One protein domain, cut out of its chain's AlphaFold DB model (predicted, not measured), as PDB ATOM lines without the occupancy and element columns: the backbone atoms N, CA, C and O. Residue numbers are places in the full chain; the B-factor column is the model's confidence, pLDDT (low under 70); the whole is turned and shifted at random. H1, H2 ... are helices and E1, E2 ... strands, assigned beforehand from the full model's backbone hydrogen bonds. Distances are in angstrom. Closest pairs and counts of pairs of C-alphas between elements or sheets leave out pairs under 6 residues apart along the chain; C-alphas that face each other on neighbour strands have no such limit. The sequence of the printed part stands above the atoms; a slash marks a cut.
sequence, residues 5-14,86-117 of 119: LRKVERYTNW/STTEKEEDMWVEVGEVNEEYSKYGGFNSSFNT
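What this domain is: This is residues 5 to 14 and 86 to 117 of the 119 residues of an uncharacterized protein of Flavobacteriaceae bacterium (UniProt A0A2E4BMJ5). The model shows a small, strongly twisted sheet of three strands, with the long strand E2 in the middle bending so that E1 lies beside its first part and E3 beside its later part. Residues 10 to 14 and the short helix H1 extend beyond the sheet at one end of the longest axis, and the loop of the E2 and E3 hairpin lies at the other end. The printed part has 42 residues, with three named strands and one named helix in the order E1, H1, E2, E3 along the chain; the sheet runs E1, E2, E3, antiparallel throughout, and the class is mostly strand. The whole is loose, with a radius of gyration of the C-alphas of 12.0 A, and its outline is flat, spanning 32 by 19 by 10 A.

Where its parts are: E1 is residues 5 to 9, 13.5 A from first to last C-alpha, and begins with C-alpha 5 at (109.897, 98.961, 81.710). H1 is residues 87 to 90, 5.1 A long, with C-alpha 87 at (114.408, 76.574, 81.013). E2, residues 94 to 101, is the longest strand by residues and measures 18.9 A. E3, residues 111 to 116, is 12.0 A long and ends with C-alpha 116 at (116.896, 95.612, 76.045).

How they stand to each other: E2 is the inner strand, and E1 and E3 are the edge strands. E2 bends by 72 degrees at residue 98. E1 and E2 are antiparallel, at 140 degrees between their directions. Their C-alphas 5 and 98 face each other at 4.7 A, and C-alphas 9 and 94 at 4.3 A. N 8 and O 95, 2.9 A apart, are within hydrogen-bond range, as are N 97 and O 6, also at 2.9 A. E2 and E3 form a hairpin, antiparallel at 129 degrees. Their C-alphas 97 and 116 face each other at 4.3 A, and C-alphas 101 and 111 at 4.5 A. N 112 and O 100 are within hydrogen-bond range at 2.8 A, and N 98 and O 115 at 3.0 A. The C-alphas of the sheet lie up to 5.2 A off its best plane. H1 is not on the sheet, with 2 pairs of C-alphas within 10 A, and it is apart from E3. With 4 residues, H1 is too short for any O i to N i+4 pair; its one O i to N i+3 pair is not within range.

The domain as a whole: The two C-alphas farthest apart are those of Lys 90 and Glu 104, at 33.7 A. Residues 15 to 85 are cut out, and C-alphas 14 and 86 are 6.3 A apart across the cut. The link from E1 to H1 runs across this cut. Of the links that are printed whole, H1 to E2 is tight, with 3 residues, and E2 to E3 is short, with 9 residues. The mean pLDDT of the printed part is 92.4, and one residue, Lys 90, is under 70.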
ATOM      1  N   LEU A   5     109.030 100.127  81.703       96.62
ATOM      2  CA  LEU A   5     109.897  98.961  81.710       96.62
ATOM      3  C   LEU A   5     109.028  97.712  81.765       96.62
ATOM      4  O   LEU A   5     108.004  97.706  82.453       96.62
ATOM      5  N   ARG A   6     109.470  96.643  81.107       96.19
ATOM      6  CA  ARG A   6     108.913  95.305  81.312       96.19
ATOM      7  C   ARG A   6     110.016  94.264  81.404       96.19
ATOM      8  O   ARG A   6     111.070  94.417  80.790       96.19
ATOM      9  N   LYS A   7     109.746  93.207  82.163       94.19
ATOM     10  CA  LYS A   7     110.531  91.974  82.146       94.19
ATOM     11  C   LYS A   7     109.919  91.037  81.108       94.19
ATOM     12  O   LYS A   7     108.695  90.939  81.027       94.19
ATOM     13  N   VAL A   8     110.767  90.371  80.341       94.12
ATOM     14  CA  VAL A   8     110.385  89.313  79.410       94.12
ATOM     15  C   VAL A   8     111.111  88.044  79.824       94.12
ATOM     16  O   VAL A   8     112.268  88.102  80.228       94.12
ATOM     17  N   GLU A   9     110.419  86.918  79.734       91.88
ATOM     18  CA  GLU A   9     110.952  85.589  80.006       91.88
ATOM     19  C   GLU A   9     110.601  84.678  78.828       91.88
ATOM     20  O   GLU A   9     109.488  84.749  78.290       91.88
ATOM     21  N   ARG A  10     111.557  83.852  78.402       91.62
ATOM     22  CA  ARG A  10     111.387  82.876  77.327       91.62
ATOM     23  C   ARG A  10     111.510  81.463  77.882       91.62
ATOM     24  O   ARG A  10     112.541  81.064  78.416       91.62
ATOM     25  N   TYR A  11     110.478  80.663  77.646       91.75
ATOM     26  CA  TYR A  11     110.510  79.236  77.936       91.75
ATOM     27  C   TYR A  11     110.950  78.440  76.710       91.75
ATOM     28  O   TYR A  11     110.406  78.622  75.621       91.75
ATOM     29  N   THR A  12     111.941  77.568  76.894       93.25
ATOM     30  CA  THR A  12     112.430  76.643  75.866       93.25
ATOM     31  C   THR A  12     112.396  75.226  76.416       93.25
ATOM     32  O   THR A  12     113.068  74.948  77.408       93.25
ATOM     33  N   ASN A  13     111.659  74.340  75.741       94.12
ATOM     34  CA  ASN A  13     111.678  72.901  75.983       94.12
ATOM     35  C   ASN A  13     112.436  72.205  74.855       94.12
ATOM     36  O   ASN A  13     112.223  72.496  73.679       94.12
ATOM     37  N   TRP A  14     113.306  71.279  75.235       94.50
ATOM     38  CA  TRP A  14     113.952  70.334  74.342       94.50
ATOM     39  C   TRP A  14     113.393  68.955  74.637       94.50
ATOM     40  O   TRP A  14     113.469  68.478  75.775       94.50
ATOM     41  N   SER A  86     114.494  71.838  80.018       91.81
ATOM     42  CA  SER A  86     113.574  72.972  80.022       91.81
ATOM     43  C   SER A  86     114.160  74.139  80.805       91.81
ATOM     44  O   SER A  86     114.686  73.935  81.902       91.81
ATOM     45  N   THR A  87     114.041  75.356  80.273       90.94
ATOM     46  CA  THR A  87     114.408  76.574  81.013       90.94
ATOM     47  C   THR A  87     113.467  76.837  82.197       90.94
ATOM     48  O   THR A  87     113.860  77.505  83.143       90.94
ATOM     49  N   THR A  88     112.270  76.237  82.253       85.88
ATOM     50  CA  THR A  88     111.409  76.367  83.447       85.88
ATOM     51  C   THR A  88     112.014  75.690  84.679       85.88
ATOM     52  O   THR A  88     111.813  76.153  85.796       85.88
ATOM     53  N   GLU A  89     112.759  74.599  84.477       80.69
ATOM     54  CA  GLU A  89     113.311  73.771  85.558       80.69
ATOM     55  C   GLU A  89     114.808  74.004  85.786       80.69
ATOM     56  O   GLU A  89     115.313  73.751  86.881       80.69
ATOM     57  N   LYS A  90     115.544  74.407  84.740       69.75
ATOM     58  CA  LYS A  90     117.013  74.344  84.739       69.75
ATOM     59  C   LYS A  90     117.729  75.686  84.767       69.75
ATOM     60  O   LYS A  90     118.894  75.650  85.129       69.75
ATOM     61  N   GLU A  91     117.086  76.804  84.414       72.88
ATOM     62  CA  GLU A  91     117.606  78.181  84.533       72.88
ATOM     63  C   GLU A  91     116.678  79.163  83.797       72.88
ATOM     64  O   GLU A  91     116.174  78.852  82.722       72.88
ATOM     65  N   GLU A  92     116.498  80.371  84.335       81.88
ATOM     66  CA  GLU A  92     115.679  81.416  83.710       81.88
ATOM     67  C   GLU A  92     116.376  82.045  82.484       81.88
ATOM     68  O   GLU A  92     117.529  82.469  82.568       81.88
ATOM     69  N   ASP A  93     115.645  82.187  81.371       89.00
ATOM     70  CA  ASP A  93     116.062  82.958  80.191       89.00
ATOM     71  C   ASP A  93     115.219  84.239  80.093       89.00
ATOM     72  O   ASP A  93     114.097  84.230  79.580       89.00
ATOM     73  N   MET A  94     115.735  85.336  80.658       92.81
ATOM     74  CA  MET A  94     115.007  86.600  80.803       92.81
ATOM     75  C   MET A  94     115.809  87.817  80.358       92.81
ATOM     76  O   MET A  94     117.037  87.794  80.279       92.81
ATOM     77  N   TRP A  95     115.098  88.917  80.114       94.62
ATOM     78  CA  TRP A  95     115.674  90.242  79.908       94.62
ATOM     79  C   TRP A  95     114.705  91.351  80.310       94.62
ATOM     80  O   TRP A  95     113.510  91.133  80.522       94.62
ATOM     81  N   VAL A  96     115.227  92.570  80.419       96.50
ATOM     82  CA  VAL A  96     114.428  93.773  80.665       96.50
ATOM     83  C   VAL A  96     114.434  94.642  79.417       96.50
ATOM     84  O   VAL A  96     115.468  94.788  78.766       96.50
ATOM     85  N   GLU A  97     113.285  95.229  79.102       97.12
ATOM     86  CA  GLU A  97     113.095  96.152  77.985       97.12
ATOM     87  C   GLU A  97     112.626  97.520  78.491       97.12
ATOM     88  O   GLU A  97     111.829  97.598  79.431       97.12
ATOM     89  N   VAL A  98     113.083  98.593  77.842       97.12
ATOM     90  CA  VAL A  98     112.565  99.963  78.012       97.12
ATOM     91  C   VAL A  98     111.909 100.420  76.715       97.12
ATOM     92  O   VAL A  98     112.462 100.205  75.638       97.12
ATOM     93  N   GLY A  99     110.737 101.046  76.799       96.00
ATOM     94  CA  GLY A  99     109.939 101.374  75.617       96.00
ATOM     95  C   GLY A  99     108.604 102.023  75.958       96.00
ATOM     96  O   GLY A  99     108.503 102.750  76.947       96.00
ATOM     97  N   GLU A 100     107.587 101.748  75.144       97.38
ATOM     98  CA  GLU A 100     106.219 102.250  75.323       97.38
ATOM     99  C   GLU A 100     105.188 101.140  75.087       97.38
ATOM    100  O   GLU A 100     105.313 100.348  74.150       97.38
ATOM    101  N   VAL A 101     104.140 101.093  75.915       96.50
ATOM    102  CA  VAL A 101     102.966 100.249  75.653       96.50
ATOM    103  C   VAL A 101     102.291 100.710  74.360       96.50
ATOM    104  O   VAL A 101     101.885 101.864  74.237       96.50
ATOM    105  N   ASN A 102     102.168  99.792  73.404       95.88
ATOM    106  CA  ASN A 102     101.493  99.999  72.131       95.88
ATOM    107  C   ASN A 102     100.872  98.675  71.664       95.88
ATOM    108  O   ASN A 102     101.580  97.772  71.219       95.88
ATOM    109  N   GLU A 103      99.545  98.574  71.737       95.06
ATOM    110  CA  GLU A 103      98.787  97.365  71.387       95.06
ATOM    111  C   GLU A 103      98.945  96.942  69.915       95.06
ATOM    112  O   GLU A 103      98.790  95.762  69.597       95.06
ATOM    113  N   GLU A 104      99.336  97.854  69.017       96.50
ATOM    114  CA  GLU A 104      99.611  97.535  67.610       96.50
ATOM    115  C   GLU A 104     100.833  96.607  67.452       96.50
ATOM    116  O   GLU A 104     100.935  95.857  66.478       96.50
ATOM    117  N   TYR A 105     101.737  96.575  68.441       92.75
ATOM    118  CA  TYR A 105     102.934  95.724  68.468       92.75
ATOM    119  C   TYR A 105     102.614  94.314  68.995       92.75
ATOM    120  O   TYR A 105     103.285  93.776  69.881       92.75
ATOM    121  N   SER A 106     101.576  93.689  68.439       92.31
ATOM    122  CA  SER A 106     101.026  92.402  68.894       92.31
ATOM    123  C   SER A 106     102.048  91.258  68.920       92.31
ATOM    124  O   SER A 106     102.095  90.508  69.893       92.31
ATOM    125  N   LYS A 107     102.944  91.172  67.922       92.12
ATOM    126  CA  LYS A 107     104.043  90.182  67.887       92.12
ATOM    127  C   LYS A 107     104.958  90.264  69.117       92.12
ATOM    128  O   LYS A 107     105.549  89.265  69.511       92.12
ATOM    129  N   TYR A 108     105.068  91.447  69.713       91.88
ATOM    130  CA  TYR A 108     105.891  91.710  70.888       91.88
ATOM    131  C   TYR A 108     105.044  91.846  72.153       91.88
ATOM    132  O   TYR A 108     105.513  92.423  73.128       91.88
ATOM    133  N   GLY A 109     103.799  91.364  72.161       93.12
ATOM    134  CA  GLY A 109     102.920  91.436  73.329       93.12
ATOM    135  C   GLY A 109     102.493  92.860  73.693       93.12
ATOM    136  O   GLY A 109     102.342  93.161  74.874       93.12
ATOM    137  N   GLY A 110     102.350  93.748  72.705       96.25
ATOM    138  CA  GLY A 110     101.815  95.097  72.915       96.25
ATOM    139  C   GLY A 110     102.817  96.104  73.491       96.25
ATOM    140  O   GLY A 110     102.424  97.040  74.187       96.25
ATOM    141  N   PHE A 111     104.113  95.916  73.239       97.25
ATOM    142  CA  PHE A 111     105.163  96.819  73.712       97.25
ATOM    143  C   PHE A 111     106.158  97.125  72.596       97.25
ATOM    144  O   PHE A 111     106.736  96.220  71.987       97.25
ATOM    145  N   ASN A 112     106.373  98.410  72.350       96.44
ATOM    146  CA  ASN A 112     107.367  98.910  71.418       96.44
ATOM    147  C   ASN A 112     108.681  99.155  72.175       96.44
ATOM    148  O   ASN A 112     108.855 100.195  72.810       96.44
ATOM    149  N   SER A 113     109.572  98.159  72.165       95.38
ATOM    150  CA  SER A 113     110.861  98.208  72.865       95.38
ATOM    151  C   SER A 113     111.882  99.085  72.131       95.38
ATOM    152  O   SER A 113     112.140  98.884  70.946       95.38
ATOM    153  N   SER A 114     112.536  99.986  72.867       94.88
ATOM    154  CA  SER A 114     113.636 100.838  72.389       94.88
ATOM    155  C   SER A 114     115.015 100.234  72.672       94.88
ATOM    156  O   SER A 114     115.892 100.289  71.814       94.88
ATOM    157  N   PHE A 115     115.213  99.652  73.861       94.69
ATOM    158  CA  PHE A 115     116.455  98.973  74.265       94.69
ATOM    159  C   PHE A 115     116.135  97.771  75.155       94.69
ATOM    160  O   PHE A 115     115.118  97.776  75.852       94.69
ATOM    161  N   ASN A 116     117.018  96.772  75.170       95.00
ATOM    162  CA  ASN A 116     116.896  95.612  76.045       95.00
ATOM    163  C   ASN A 116     118.251  95.159  76.599       95.00
ATOM    164  O   ASN A 116     119.288  95.627  76.146       95.00
ATOM    165  N   THR A 117     118.234  94.262  77.584       94.06
ATOM    166  CA  THR A 117     119.454  93.744  78.227       94.06
ATOM    167  C   THR A 117     120.047  92.503  77.551       94.06
ATOM    168  O   THR A 117     120.999  91.947  78.090       94.06
TER     169      THR A 117